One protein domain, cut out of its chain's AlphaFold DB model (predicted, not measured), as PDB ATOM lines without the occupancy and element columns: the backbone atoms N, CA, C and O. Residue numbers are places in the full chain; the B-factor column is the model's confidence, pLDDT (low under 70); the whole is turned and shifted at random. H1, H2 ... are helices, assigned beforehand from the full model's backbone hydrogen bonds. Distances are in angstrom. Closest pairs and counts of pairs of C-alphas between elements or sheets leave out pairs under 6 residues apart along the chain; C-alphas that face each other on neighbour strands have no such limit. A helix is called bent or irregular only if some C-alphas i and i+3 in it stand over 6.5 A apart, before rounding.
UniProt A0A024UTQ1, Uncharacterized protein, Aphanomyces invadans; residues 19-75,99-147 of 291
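This is residues 19 to 75 and 99 to 147 of the 291 residues of an uncharacterized protein of Aphanomyces invadans (UniProt A0A024UTQ1). Picture a loose rod built along one long helix, H4, with H3 crossing it at residues 107 to 122 and H1, H2 and H5 gathered loosely about its last turns. The 106 printed residues have five named helices, H1 to H5 along the chain, and no named strand: all helix. The radius of gyration of the C-alphas is 18.8 A, and the spans are 64 by 24 by 20 A.

Find C-alpha 99 at (46.880, 10.645, -21.264); from there H4, residues 99 to 132, runs 49.0 A to C-alpha 132 at (-0.322, -2.443, -23.089). H3, residues 54 to 74, is 30.4 A long. H1, residues 23 to 39, is 24.5 A long and irregular: C-alphas 24 and 27 are 7.7 A apart. H2 is residues 43 to 47, 6.6 A, and H5 residues 136 to 142, 10.1 A.

Look at the C-alphas of Thr 60 and His 115, 5.4 A apart, the closest where H3 touches H4, opposite ways at a steep tilt of 47 degrees. H2 and H4 are close but not clearly touching, closest at C-alphas 45 and 126, 7.0 A; so are H4 and H5, at C-alphas 131 and 139, 5.9 A. H1 and H4 are near each other. Every O i to N i+4 pair is within hydrogen-bond range in H2, H4 and H5, against 11 of 13 in H1 and 15 of 17 in H3.

C-alphas 24 and 99 are the two farthest apart, 64.5 A. Residues 76 to 98 are not printed; C-alphas 75 and 99 stand 12.7 A apart across this cut. Of the links printed whole, none is long. The model's pLDDT is under 70 at residues 20 to 24, 75 and 137.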
ATOM      1  N   VAL A  19      -5.935  -6.799 -19.448       71.50
ATOM      2  CA  VAL A  19      -6.397  -5.506 -19.979       71.50
ATOM      3  C   VAL A  19      -7.444  -4.895 -19.048       71.50
ATOM      4  O   VAL A  19      -8.472  -5.514 -18.776       71.50
ATOM      5  N   LEU A  20      -7.213  -3.664 -18.586       68.81
ATOM      6  CA  LEU A  20      -8.190  -2.896 -17.814       68.81
ATOM      7  C   LEU A  20      -9.258  -2.311 -18.745       68.81
ATOM      8  O   LEU A  20      -9.011  -1.343 -19.473       68.81
ATOM      9  N   LEU A  21     -10.448  -2.914 -18.719       59.50
ATOM     10  CA  LEU A  21     -11.576  -2.532 -19.572       59.50
ATOM     11  C   LEU A  21     -12.514  -1.501 -18.914       59.50
ATOM     12  O   LEU A  21     -12.965  -0.596 -19.610       59.50
ATOM     13  N   GLN A  22     -12.809  -1.623 -17.610       57.81
ATOM     14  CA  GLN A  22     -13.805  -0.815 -16.873       57.81
ATOM     15  C   GLN A  22     -13.466  -0.698 -15.368       57.81
ATOM     16  O   GLN A  22     -12.662  -1.489 -14.867       57.81
ATOM     17  N   GLU A  23     -14.088   0.266 -14.665       57.12
ATOM     18  CA  GLU A  23     -13.851   0.598 -13.239       57.12
ATOM     19  C   GLU A  23     -14.062  -0.606 -12.297       57.12
ATOM     20  O   GLU A  23     -13.228  -0.869 -11.430       57.12
ATOM     21  N   GLU A  24     -15.092  -1.420 -12.547       54.91
ATOM     22  CA  GLU A  24     -15.483  -2.561 -11.700       54.91
ATOM     23  C   GLU A  24     -14.421  -3.675 -11.610       54.91
ATOM     24  O   GLU A  24     -14.363  -4.419 -10.633       54.91
ATOM     25  N   ASN A  25     -13.528  -3.771 -12.601       70.94
ATOM     26  CA  ASN A  25     -12.500  -4.813 -12.664       70.94
ATOM     27  C   ASN A  25     -11.140  -4.359 -12.117       70.94
ATOM     28  O   ASN A  25     -10.163  -5.106 -12.219       70.94
ATOM     29  N   PHE A  26     -11.045  -3.152 -11.547       77.25
ATOM     30  CA  PHE A  26      -9.760  -2.570 -11.166       77.25
ATOM     31  C   PHE A  26      -9.013  -3.380 -10.104       77.25
ATOM     32  O   PHE A  26      -7.811  -3.569 -10.243       77.25
ATOM     33  N   SER A  27      -9.689  -3.912  -9.079       77.56
ATOM     34  CA  SER A  27      -9.031  -4.710  -8.027       77.56
ATOM     35  C   SER A  27      -8.413  -6.002  -8.586       77.56
ATOM     36  O   SER A  27      -7.230  -6.288  -8.375       77.56
ATOM     37  N   THR A  28      -9.181  -6.735  -9.397       80.44
ATOM     38  CA  THR A  28      -8.728  -7.958 -10.078       80.44
ATOM     39  C   THR A  28      -7.596  -7.663 -11.060       80.44
ATOM     40  O   THR A  28      -6.587  -8.369 -11.083       80.44
ATOM     41  N   TRP A  29      -7.726  -6.584 -11.839       87.06
ATOM     42  CA  TRP A  29      -6.681  -6.127 -12.749       87.06
ATOM     43  C   TRP A  29      -5.416  -5.714 -11.995       87.06
ATOM     44  O   TRP A  29      -4.339  -6.150 -12.370       87.06
ATOM     45  N   LYS A  30      -5.527  -4.939 -10.909       86.25
ATOM     46  CA  LYS A  30      -4.398  -4.461 -10.094       86.25
ATOM     47  C   LYS A  30      -3.586  -5.636  -9.560       86.25
ATOM     48  O   LYS A  30      -2.359  -5.604  -9.633       86.25
ATOM     49  N   HIS A  31      -4.256  -6.684  -9.080       85.44
ATOM     50  CA  HIS A  31      -3.591  -7.898  -8.612       85.44
ATOM     51  C   HIS A  31      -2.892  -8.657  -9.752       85.44
ATOM     52  O   HIS A  31      -1.703  -8.965  -9.654       85.44
ATOM     53  N   ALA A  32      -3.593  -8.908 -10.860       84.69
ATOM     54  CA  ALA A  32      -3.032  -9.630 -12.000       84.69
ATOM     55  C   ALA A  32      -1.899  -8.845 -12.701       84.69
ATOM     56  O   ALA A  32      -0.890  -9.425 -13.101       84.69
ATOM     57  N   PHE A  33      -2.020  -7.519 -12.786       89.62
ATOM     58  CA  PHE A  33      -0.985  -6.618 -13.280       89.62
ATOM     59  C   PHE A  33       0.242  -6.636 -12.371       89.62
ATOM     60  O   PHE A  33       1.351  -6.770 -12.875       89.62
ATOM     61  N   ALA A  34       0.069  -6.558 -11.047       88.56
ATOM     62  CA  ALA A  34       1.186  -6.622 -10.107       88.56
ATOM     63  C   ALA A  34       1.957  -7.948 -10.223       88.56
ATOM     64  O   ALA A  34       3.189  -7.947 -10.219       88.56
ATOM     65  N   MET A  35       1.250  -9.069 -10.396       87.62
ATOM     66  CA  MET A  35       1.860 -10.379 -10.646       87.62
ATOM     67  C   MET A  35       2.676 -10.391 -11.947       87.62
ATOM     68  O   MET A  35       3.846 -10.774 -11.936       87.62
ATOM     69  N   ALA A  36       2.096  -9.916 -13.053       87.94
ATOM     70  CA  ALA A  36       2.782  -9.849 -14.344       87.94
ATOM     71  C   ALA A  36       3.984  -8.884 -14.309       87.94
ATOM     72  O   ALA A  36       5.085  -9.231 -14.735       87.94
ATOM     73  N   ALA A  37       3.815  -7.695 -13.727       89.62
ATOM     74  CA  ALA A  37       4.876  -6.709 -13.554       89.62
ATOM     75  C   ALA A  37       6.017  -7.241 -12.678       89.62
ATOM     76  O   ALA A  37       7.177  -6.941 -12.941       89.62
ATOM     77  N   THR A  38       5.714  -8.045 -11.657       90.69
ATOM     78  CA  THR A  38       6.738  -8.692 -10.823       90.69
ATOM     79  C   THR A  38       7.502  -9.744 -11.622       90.69
ATOM     80  O   THR A  38       8.730  -9.743 -11.594       90.69
ATOM     81  N   ALA A  39       6.807 -10.580 -12.399       88.12
ATOM     82  CA  ALA A  39       7.434 -11.595 -13.246       88.12
ATOM     83  C   ALA A  39       8.384 -10.992 -14.297       88.12
ATOM     84  O   ALA A  39       9.445 -11.549 -14.567       88.12
ATOM     85  N   HIS A  40       8.039  -9.825 -14.847       87.31
ATOM     86  CA  HIS A  40       8.889  -9.097 -15.795       87.31
ATOM     87  C   HIS A  40       9.900  -8.138 -15.131       87.31
ATOM     88  O   HIS A  40      10.699  -7.499 -15.818       87.31
ATOM     89  N   GLY A  41       9.897  -8.026 -13.798       88.81
ATOM     90  CA  GLY A  41      10.793  -7.134 -13.057       88.81
ATOM     91  C   GLY A  41      10.501  -5.641 -13.249       88.81
ATOM     92  O   GLY A  41      11.399  -4.819 -13.099       88.81
ATOM     93  N   TRP A  42       9.270  -5.272 -13.604       91.69
ATOM     94  CA  TRP A  42       8.830  -3.881 -13.764       91.69
ATOM     95  C   TRP A  42       8.177  -3.299 -12.512       91.69
ATOM     96  O   TRP A  42       8.086  -2.082 -12.397       91.69
ATOM     97  N   MET A  43       7.754  -4.134 -11.555       91.00
ATOM     98  CA  MET A  43       6.948  -3.694 -10.407       91.00
ATOM     99  C   MET A  43       7.568  -2.524  -9.623       91.00
ATOM    100  O   MET A  43       6.863  -1.585  -9.259       91.00
ATOM    101  N   SER A  44       8.888  -2.530  -9.429       89.12
ATOM    102  CA  SER A  44       9.607  -1.475  -8.702       89.12
ATOM    103  C   SER A  44       9.500  -0.087  -9.348       89.12
ATOM    104  O   SER A  44       9.522   0.914  -8.633       89.12
ATOM    105  N   TYR A  45       9.306  -0.009 -10.671       88.62
ATOM    106  CA  TYR A  45       9.079   1.256 -11.384       88.62
ATOM    107  C   TYR A  45       7.704   1.869 -11.097       88.62
ATOM    108  O   TYR A  45       7.500   3.054 -11.350       88.62
ATOM    109  N   TYR A  46       6.753   1.075 -10.602       88.19
ATOM    110  CA  TYR A  46       5.397   1.530 -10.292       88.19
ATOM    111  C   TYR A  46       5.195   1.821  -8.803       88.19
ATOM    112  O   TYR A  46       4.246   2.512  -8.446       88.19
ATOM    113  N   THR A  47       6.073   1.317  -7.931       83.69
ATOM    114  CA  THR A  47       5.949   1.460  -6.472       83.69
ATOM    115  C   THR A  47       6.903   2.482  -5.867       83.69
ATOM    116  O   THR A  47       6.606   3.005  -4.795       83.69
ATOM    117  N   SER A  48       8.025   2.788  -6.527       82.50
ATOM    118  CA  SER A  48       9.012   3.746  -6.026       82.50
ATOM    119  C   SER A  48       9.286   4.865  -7.042       82.50
ATOM    120  O   SER A  48       9.652   4.579  -8.183       82.50
ATOM    121  N   PRO A  49       9.146   6.148  -6.649       74.50
ATOM    122  CA  PRO A  49       9.328   7.289  -7.551       74.50
ATOM    123  C   PRO A  49      10.790   7.535  -7.953       74.50
ATOM    124  O   PRO A  49      11.035   8.134  -8.997       74.50
ATOM    125  N   PHE A  50      11.749   7.080  -7.144       77.62
ATOM    126  CA  PHE A  50      13.190   7.263  -7.362       77.62
ATOM    127  C   PHE A  50      13.906   5.914  -7.483       77.62
ATOM    128  O   PHE A  50      14.996   5.725  -6.949       77.62
ATOM    129  N   PHE A  51      13.255   4.933  -8.110       80.06
ATOM    130  CA  PHE A  51      13.834   3.605  -8.264       80.06
ATOM    131  C   PHE A  51      15.055   3.628  -9.189       80.06
ATOM    132  O   PHE A  51      14.942   3.955 -10.371       80.06
ATOM    133  N   GLU A  52      16.203   3.227  -8.649       82.06
ATOM    134  CA  GLU A  52      17.411   2.944  -9.418       82.06
ATOM    135  C   GLU A  52      17.505   1.441  -9.683       82.06
ATOM    136  O   GLU A  52      17.629   0.627  -8.765       82.06
ATOM    137  N   ASP A  53      17.422   1.063 -10.955       87.88
ATOM    138  CA  ASP A  53      17.421  -0.337 -11.352       87.88
ATOM    139  C   ASP A  53      18.854  -0.876 -11.485       87.88
ATOM    140  O   ASP A  53      19.614  -0.400 -12.335       87.88
ATOM    141  N   PRO A  54      19.240  -1.915 -10.720       87.31
ATOM    142  CA  PRO A  54      20.591  -2.479 -10.781       87.31
ATOM    143  C   PRO A  54      20.943  -3.065 -12.162       87.31
ATOM    144  O   PRO A  54      22.122  -3.199 -12.513       87.31
ATOM    145  N   ARG A  55      19.937  -3.391 -12.985       89.94
ATOM    146  CA  ARG A  55      20.137  -3.872 -14.359       89.94
ATOM    147  C   ARG A  55      20.698  -2.782 -15.270       89.94
ATOM    148  O   ARG A  55      21.481  -3.110 -16.160       89.94
ATOM    149  N   VAL A  56      20.374  -1.512 -15.014       90.00
ATOM    150  CA  VAL A  56      20.877  -0.366 -15.792       90.00
ATOM    151  C   VAL A  56      22.391  -0.270 -15.659       90.00
ATOM    152  O   VAL A  56      23.085  -0.207 -16.671       90.00
ATOM    153  N   LEU A  57      22.923  -0.344 -14.436       88.50
ATOM    154  CA  LEU A  57      24.370  -0.330 -14.206       88.50
ATOM    155  C   LEU A  57      25.057  -1.504 -14.914       88.50
ATOM    156  O   LEU A  57      26.067  -1.318 -15.588       88.50
ATOM    157  N   THR A  58      24.481  -2.701 -14.798       90.75
ATOM    158  CA  THR A  58      25.032  -3.924 -15.401       90.75
ATOM    159  C   THR A  58      25.115  -3.810 -16.926       90.75
ATOM    160  O   THR A  58      26.163  -4.082 -17.512       90.75
ATOM    161  N   GLN A  59      24.042  -3.354 -17.579       90.69
ATOM    162  CA  GLN A  59      24.026  -3.166 -19.032       90.69
ATOM    163  C   GLN A  59      24.907  -2.004 -19.488       90.69
ATOM    164  O   GLN A  59      25.621  -2.132 -20.481       90.69
ATOM    165  N   THR A  60      24.925  -0.904 -18.733       90.88
ATOM    166  CA  THR A  60      25.818   0.232 -18.999       90.88
ATOM    167  C   THR A  60      27.272  -0.220 -18.970       90.88
ATOM    168  O   THR A  60      28.046   0.135 -19.853       90.88
ATOM    169  N   MET A  61      27.650  -1.042 -17.987       88.81
ATOM    170  CA  MET A  61      29.016  -1.540 -17.866       88.81
ATOM    171  C   MET A  61      29.399  -2.486 -19.003       88.81
ATOM    172  O   MET A  61      30.513  -2.389 -19.517       88.81
ATOM    173  N   ALA A  62      28.470  -3.337 -19.444       90.00
ATOM    174  CA  ALA A  62      28.677  -4.199 -20.605       90.00
ATOM    175  C   ALA A  62      28.855  -3.393 -21.908       90.00
ATOM    176  O   ALA A  62      29.727  -3.708 -22.716       90.00
ATOM    177  N   ALA A  63      28.070  -2.328 -22.097       89.75
ATOM    178  CA  ALA A  63      28.144  -1.469 -23.279       89.75
ATOM    179  C   ALA A  63      29.351  -0.512 -23.262       89.75
ATOM    180  O   ALA A  63      29.881  -0.168 -24.320       89.75
ATOM    181  N   LEU A  64      29.812  -0.095 -22.076       90.25
ATOM    182  CA  LEU A  64      30.898   0.873 -21.926       90.25
ATOM    183  C   LEU A  64      32.199   0.383 -22.555       90.25
ATOM    184  O   LEU A  64      32.886   1.172 -23.199       90.25
ATOM    185  N   GLN A  65      32.532  -0.899 -22.384       84.56
ATOM    186  CA  GLN A  65      33.766  -1.460 -22.931       84.56
ATOM    187  C   GLN A  65      33.793  -1.328 -24.460       84.56
ATOM    188  O   GLN A  65      34.730  -0.765 -25.019       84.56
ATOM    189  N   VAL A  66      32.709  -1.741 -25.120       89.00
ATOM    190  CA  VAL A  66      32.561  -1.658 -26.579       89.00
ATOM    191  C   VAL A  66      32.583  -0.203 -27.062       89.00
ATOM    192  O   VAL A  66      33.221   0.111 -28.067       89.00
ATOM    193  N   ALA A  67      31.921   0.705 -26.341       88.06
ATOM    194  CA  ALA A  67      31.901   2.124 -26.683       88.06
ATOM    195  C   ALA A  67      33.282   2.786 -26.545       88.06
ATOM    196  O   ALA A  67      33.647   3.621 -27.371       88.06
ATOM    197  N   MET A  68      34.059   2.406 -25.525       88.06
ATOM    198  CA  MET A  68      35.427   2.892 -25.335       88.06
ATOM    199  C   MET A  68      36.362   2.391 -26.433       88.06
ATOM    200  O   MET A  68      37.128   3.186 -26.975       88.06
ATOM    201  N   ASP A  69      36.264   1.114 -26.806       85.25
ATOM    202  CA  ASP A  69      37.074   0.538 -27.882       85.25
ATOM    203  C   ASP A  69      36.776   1.228 -29.230       85.25
ATOM    204  O   ASP A  69      37.693   1.586 -29.970       85.25
ATOM    205  N   ALA A  70      35.503   1.525 -29.519       85.12
ATOM    206  CA  ALA A  70      35.104   2.273 -30.714       85.12
ATOM    207  C   ALA A  70      35.607   3.732 -30.720       85.12
ATOM    208  O   ALA A  70      36.010   4.252 -31.763       85.12
ATOM    209  N   GLU A  71      35.604   4.404 -29.567       83.50
ATOM    210  CA  GLU A  71      36.064   5.791 -29.438       83.50
ATOM    211  C   GLU A  71      37.594   5.902 -29.569       83.50
ATOM    212  O   GLU A  71      38.097   6.833 -30.202       83.50
ATOM    213  N   LEU A  72      38.340   4.918 -29.052       78.00
ATOM    214  CA  LEU A  72      39.796   4.834 -29.215       78.00
ATOM    215  C   LEU A  72      40.206   4.636 -30.679       78.00
ATOM    216  O   LEU A  72      41.207   5.200 -31.110       78.00
ATOM    217  N   LEU A  73      39.415   3.895 -31.459       79.19
ATOM    218  CA  LEU A  73      39.633   3.739 -32.901       79.19
ATOM    219  C   LEU A  73      39.279   5.007 -33.701       79.19
ATOM    220  O   LEU A  73      39.827   5.216 -34.782       79.19
ATOM    221  N   ARG A  74      38.375   5.862 -33.193       77.50
ATOM    222  CA  ARG A  74      37.999   7.134 -33.840       77.50
ATOM    223  C   ARG A  74      38.987   8.270 -33.605       77.50
ATOM    224  O   ARG A  74      38.992   9.198 -34.414       77.50
ATOM    225  N   GLN A  75      39.773   8.253 -32.528       66.00
ATOM    226  CA  GLN A  75      40.757   9.309 -32.278       66.00
ATOM    227  C   GLN A  75      42.051   9.020 -33.053       66.00
ATOM    228  O   GLN A  75      42.782   8.102 -32.683       66.00
ATOM    229  N   ASP A  99      47.595  11.587 -20.404       82.56
ATOM    230  CA  ASP A  99      46.880  10.645 -21.264       82.56
ATOM    231  C   ASP A  99      46.022   9.658 -20.463       82.56
ATOM    232  O   ASP A  99      44.957   9.240 -20.926       82.56
ATOM    233  N   SER A 100      46.452   9.267 -19.258       83.31
ATOM    234  CA  SER A 100      45.641   8.450 -18.348       83.31
ATOM    235  C   SER A 100      44.427   9.225 -17.843       83.31
ATOM    236  O   SER A 100      43.302   8.742 -17.962       83.31
ATOM    237  N   LEU A 101      44.628  10.453 -17.360       86.88
ATOM    238  CA  LEU A 101      43.552  11.320 -16.876       86.88
ATOM    239  C   LEU A 101      42.536  11.620 -17.979       86.88
ATOM    240  O   LEU A 101      41.329  11.564 -17.746       86.88
ATOM    241  N   ARG A 102      43.007  11.877 -19.204       85.44
ATOM    242  CA  ARG A 102      42.146  12.076 -20.373       85.44
ATOM    243  C   ARG A 102      41.302  10.837 -20.674       85.44
ATOM    244  O   ARG A 102      40.107  10.968 -20.940       85.44
ATOM    245  N   ARG A 103      41.894   9.639 -20.620       83.12
ATOM    246  CA  ARG A 103      41.175   8.371 -20.834       83.12
ATOM    247  C   ARG A 103      40.139   8.105 -19.744       83.12
ATOM    248  O   ARG A 103      39.030   7.684 -20.066       83.12
ATOM    249  N   ASP A 104      40.461   8.387 -18.487       85.94
ATOM    250  CA  ASP A 104      39.520   8.219 -17.379       85.94
ATOM    251  C   ASP A 104      38.368   9.231 -17.449       85.94
ATOM    252  O   ASP A 104      37.209   8.850 -17.270       85.94
ATOM    253  N   ALA A 105      38.649  10.490 -17.800       86.25
ATOM    254  CA  ALA A 105      37.620  11.502 -18.031       86.25
ATOM    255  C   ALA A 105      36.678  11.104 -19.181       86.25
ATOM    256  O   ALA A 105      35.456  11.214 -19.054       86.25
ATOM    257  N   LEU A 106      37.228  10.574 -20.279       86.44
ATOM    258  CA  LEU A 106      36.443  10.061 -21.402       86.44
ATOM    259  C   LEU A 106      35.568   8.872 -20.987       86.44
ATOM    260  O   LEU A 106      34.380   8.847 -21.310       86.44
ATOM    261  N   ARG A 107      36.122   7.922 -20.221       87.06
ATOM    262  CA  ARG A 107      35.373   6.776 -19.685       87.06
ATOM    263  C   ARG A 107      34.209   7.234 -18.814       87.06
ATOM    264  O   ARG A 107      33.099   6.738 -18.975       87.06
ATOM    265  N   GLN A 108      34.437   8.194 -17.919       88.69
ATOM    266  CA  GLN A 108      33.383   8.751 -17.070       88.69
ATOM    267  C   GLN A 108      32.301   9.462 -17.887       88.69
ATOM    268  O   GLN A 108      31.115   9.283 -17.611       88.69
ATOM    269  N   HIS A 109      32.689  10.242 -18.898       88.69
ATOM    270  CA  HIS A 109      31.739  10.909 -19.783       88.69
ATOM    271  C   HIS A 109      30.862   9.891 -20.525       88.69
ATOM    272  O   HIS A 109      29.636   9.972 -20.459       88.69
ATOM    273  N   LYS A 110      31.481   8.894 -21.170       88.69
ATOM    274  CA  LYS A 110      30.763   7.834 -21.895       88.69
ATOM    275  C   LYS A 110      29.881   6.999 -20.981       88.69
ATOM    276  O   LYS A 110      28.764   6.668 -21.361       88.69
ATOM    277  N   PHE A 111      30.342   6.709 -19.767       90.44
ATOM    278  CA  PHE A 111      29.525   6.030 -18.772       90.44
ATOM    279  C   PHE A 111      28.256   6.825 -18.456       90.44
ATOM    280  O   PHE A 111      27.177   6.251 -18.493       90.44
ATOM    281  N   ARG A 112      28.353   8.136 -18.195       89.50
ATOM    282  CA  ARG A 112      27.175   8.968 -17.894       89.50
ATOM    283  C   ARG A 112      26.189   9.022 -19.059       89.50
ATOM    284  O   ARG A 112      24.987   8.916 -18.835       89.50
ATOM    285  N   GLU A 113      26.699   9.168 -20.278       90.62
ATOM    286  CA  GLU A 113      25.894   9.201 -21.502       90.62
ATOM    287  C   GLU A 113      25.129   7.883 -21.705       90.62
ATOM    288  O   GLU A 113      23.904   7.885 -21.831       90.62
ATOM    289  N   LEU A 114      25.837   6.750 -21.644       91.88
ATOM    290  CA  LEU A 114      25.238   5.421 -21.773       91.88
ATOM    291  C   LEU A 114      24.272   5.118 -20.629       91.88
ATOM    292  O   LEU A 114      23.184   4.607 -20.874       91.88
ATOM    293  N   HIS A 115      24.634   5.466 -19.395       90.56
ATOM    294  CA  HIS A 115      23.792   5.231 -18.227       90.56
ATOM    295  C   HIS A 115      22.453   5.956 -18.349       90.56
ATOM    296  O   HIS A 115      21.406   5.370 -18.088       90.56
ATOM    297  N   ALA A 116      22.472   7.225 -18.772       89.69
ATOM    298  CA  ALA A 116      21.251   7.990 -19.003       89.69
ATOM    299  C   ALA A 116      20.391   7.365 -20.112       89.69
ATOM    300  O   ALA A 116      19.171   7.287 -19.967       89.69
ATOM    301  N   HIS A 117      21.019   6.882 -21.188       91.75
ATOM    302  CA  HIS A 117      20.313   6.239 -22.292       91.75
ATOM    303  C   HIS A 117      19.646   4.923 -21.867       91.75
ATOM    304  O   HIS A 117      18.437   4.777 -22.021       91.75
ATOM    305  N   VAL A 118      20.402   4.011 -21.249       91.75
ATOM    306  CA  VAL A 118      19.892   2.716 -20.766       91.75
ATOM    307  C   VAL A 118      18.802   2.919 -19.709       91.75
ATOM    308  O   VAL A 118      17.771   2.246 -19.738       91.75
ATOM    309  N   ALA A 119      18.968   3.883 -18.796       88.75
ATOM    310  CA  ALA A 119      17.928   4.224 -17.825       88.75
ATOM    311  C   ALA A 119      16.628   4.682 -18.511       88.75
ATOM    312  O   ALA A 119      15.537   4.250 -18.128       88.75
ATOM    313  N   ALA A 120      16.734   5.529 -19.542       90.06
ATOM    314  CA  ALA A 120      15.583   5.993 -20.308       90.06
ATOM    315  C   ALA A 120      14.893   4.843 -21.060       90.06
ATOM    316  O   ALA A 120      13.664   4.766 -21.055       90.06
ATOM    317  N   GLU A 121      15.650   3.915 -21.649       91.31
ATOM    318  CA  GLU A 121      15.094   2.733 -22.321       91.31
ATOM    319  C   GLU A 121      14.253   1.876 -21.371       91.31
ATOM    320  O   GLU A 121      13.124   1.509 -21.705       91.31
ATOM    321  N   PHE A 122      14.751   1.603 -20.164       91.00
ATOM    322  CA  PHE A 122      14.010   0.823 -19.170       91.00
ATOM    323  C   PHE A 122      12.737   1.536 -18.715       91.00
ATOM    324  O   PHE A 122      11.683   0.906 -18.595       91.00
ATOM    325  N   GLN A 123      12.798   2.856 -18.515       90.06
ATOM    326  CA  GLN A 123      11.603   3.641 -18.209       90.06
ATOM    327  C   GLN A 123      10.578   3.561 -19.343       90.06
ATOM    328  O   GLN A 123       9.394   3.345 -19.083       90.06
ATOM    329  N   VAL A 124      11.009   3.674 -20.602       90.56
ATOM    330  CA  VAL A 124      10.128   3.525 -21.769       90.56
ATOM    331  C   VAL A 124       9.516   2.123 -21.818       90.56
ATOM    332  O   VAL A 124       8.308   2.000 -22.015       90.56
ATOM    333  N   GLN A 125      10.291   1.067 -21.569       91.38
ATOM    334  CA  GLN A 125       9.781  -0.308 -21.536       91.38
ATOM    335  C   GLN A 125       8.725  -0.505 -20.441       91.38
ATOM    336  O   GLN A 125       7.649  -1.040 -20.718       91.38
ATOM    337  N   ALA A 126       8.964   0.005 -19.230       90.25
ATOM    338  CA  ALA A 126       7.980  -0.027 -18.150       90.25
ATOM    339  C   ALA A 126       6.703   0.765 -18.503       90.25
ATOM    340  O   ALA A 126       5.590   0.340 -18.181       90.25
ATOM    341  N   ARG A 127       6.814   1.894 -19.213       90.62
ATOM    342  CA  ARG A 127       5.642   2.654 -19.691       90.62
ATOM    343  C   ARG A 127       4.845   1.902 -20.747       90.62
ATOM    344  O   ARG A 127       3.614   1.911 -20.715       90.62
ATOM    345  N   LEU A 128       5.526   1.253 -21.684       90.19
ATOM    346  CA  LEU A 128       4.878   0.450 -22.716       90.19
ATOM    347  C   LEU A 128       4.173  -0.755 -22.095       90.19
ATOM    348  O   LEU A 128       3.042  -1.057 -22.472       90.19
ATOM    349  N   PHE A 129       4.785  -1.381 -21.086       90.62
ATOM    350  CA  PHE A 129       4.185  -2.493 -20.361       90.62
ATOM    351  C   PHE A 129       2.861  -2.091 -19.699       90.62
ATOM    352  O   PHE A 129       1.837  -2.722 -19.965       90.62
ATOM    353  N   ILE A 130       2.833  -0.994 -18.930       88.50
ATOM    354  CA  ILE A 130       1.577  -0.521 -18.332       88.50
ATOM    355  C   ILE A 130       0.578  -0.074 -19.405       88.50
ATOM    356  O   ILE A 130      -0.576  -0.473 -19.351       88.50
ATOM    357  N   SER A 131       1.007   0.633 -20.452       87.19
ATOM    358  CA  SER A 131       0.119   1.061 -21.547       87.19
ATOM    359  C   SER A 131      -0.540  -0.117 -22.270       87.19
ATOM    360  O   SER A 131      -1.723  -0.057 -22.599       87.19
ATOM    361  N   SER A 132       0.194  -1.218 -22.463       87.12
ATOM    362  CA  SER A 132      -0.322  -2.443 -23.089       87.12
ATOM    363  C   SER A 132      -1.411  -3.133 -22.261       87.12
ATOM    364  O   SER A 132      -2.269  -3.817 -22.810       87.12
ATOM    365  N   SER A 133      -1.407  -2.907 -20.946       85.56
ATOM    366  CA  SER A 133      -2.390  -3.446 -20.002       85.56
ATOM    367  C   SER A 133      -3.631  -2.559 -19.836       85.56
ATOM    368  O   SER A 133      -4.514  -2.868 -19.039       85.56
ATOM    369  N   LEU A 134      -3.724  -1.455 -20.585       82.69
ATOM    370  CA  LEU A 134      -4.834  -0.506 -20.538       82.69
ATOM    371  C   LEU A 134      -5.671  -0.560 -21.817       82.69
ATOM    372  O   LEU A 134      -5.153  -0.781 -22.909       82.69
ATOM    373  N   SER A 135      -6.969  -0.287 -21.690       76.75
ATOM    374  CA  SER A 135      -7.836  -0.016 -22.839       76.75
ATOM    375  C   SER A 135      -7.465   1.299 -23.539       76.75
ATOM    376  O   SER A 135      -6.877   2.205 -22.945       76.75
ATOM    377  N   HIS A 136      -7.847   1.433 -24.811       74.19
ATOM    378  CA  HIS A 136      -7.497   2.597 -25.630       74.19
ATOM    379  C   HIS A 136      -7.890   3.964 -25.014       74.19
ATOM    380  O   HIS A 136      -7.053   4.868 -25.022       74.19
ATOM    381  N   PRO A 137      -9.079   4.141 -24.398       69.81
ATOM    382  CA  PRO A 137      -9.428   5.411 -23.750       69.81
ATOM    383  C   PRO A 137      -8.516   5.760 -22.568       69.81
ATOM    384  O   PRO A 137      -8.210   6.928 -22.335       69.81
ATOM    385  N   LEU A 138      -8.058   4.751 -21.822       72.25
ATOM    386  CA  LEU A 138      -7.152   4.951 -20.694       72.25
ATOM    387  C   LEU A 138      -5.735   5.247 -21.161       72.25
ATOM    388  O   LEU A 138      -5.088   6.098 -20.561       72.25
ATOM    389  N   GLN A 139      -5.288   4.627 -22.256       78.75
ATOM    390  CA  GLN A 139      -4.019   4.970 -22.901       78.75
ATOM    391  C   GLN A 139      -3.973   6.455 -23.277       78.75
ATOM    392  O   GLN A 139      -3.002   7.126 -22.946       78.75
ATOM    393  N   LEU A 140      -5.044   6.991 -23.879       74.19
ATOM    394  CA  LEU A 140      -5.138   8.420 -24.209       74.19
ATOM    395  C   LEU A 140      -5.092   9.318 -22.965       74.19
ATOM    396  O   LEU A 140      -4.534  10.409 -23.023       74.19
ATOM    397  N   ALA A 141      -5.642   8.865 -21.837       72.56
ATOM    398  CA  ALA A 141      -5.612   9.624 -20.587       72.56
ATOM    399  C   ALA A 141      -4.218   9.649 -19.935       72.56
ATOM    400  O   ALA A 141      -3.856  10.646 -19.318       72.56
ATOM    401  N   VAL A 142      -3.430   8.575 -20.072       77.31
ATOM    402  CA  VAL A 142      -2.082   8.482 -19.478       77.31
ATOM    403  C   VAL A 142      -0.955   8.863 -20.440       77.31
ATOM    404  O   VAL A 142       0.196   8.934 -20.016       77.31
ATOM    405  N   GLN A 143      -1.249   9.125 -21.718       80.94
ATOM    406  CA  GLN A 143      -0.232   9.381 -22.748       80.94
ATOM    407  C   GLN A 143       0.662  10.591 -22.440       80.94
ATOM    408  O   GLN A 143       1.839  10.593 -22.798       80.94
ATOM    409  N   SER A 144       0.112  11.606 -21.765       79.50
ATOM    410  CA  SER A 144       0.822  12.828 -21.375       79.50
ATOM    411  C   SER A 144       1.764  12.619 -20.186       79.50
ATOM    412  O   SER A 144       2.537  13.513 -19.850       79.50
ATOM    413  N   ILE A 145       1.713  11.453 -19.535       81.06
ATOM    414  CA  ILE A 145       2.505  11.150 -18.349       81.06
ATOM    415  C   ILE A 145       3.781  10.410 -18.768       81.06
ATOM    416  O   ILE A 145       3.761   9.282 -19.269       81.06
ATOM    417  N   GLU A 146       4.922  11.053 -18.532       79.62
ATOM    418  CA  GLU A 146       6.245  10.530 -18.898       79.62
ATOM    419  C   GLU A 146       6.812   9.535 -17.880       79.62
ATOM    420  O   GLU A 146       7.664   8.729 -18.223       79.62
ATOM    421  N   CYS A 147       6.342   9.551 -16.631       83.75
ATOM    422  CA  CYS A 147       6.881   8.706 -15.566       83.75
ATOM    423  C   CYS A 147       5.968   7.488 -15.304       83.75
ATOM    424  O   CYS A 147       4.804   7.693 -14.945       83.75
TER     425      CYS A 147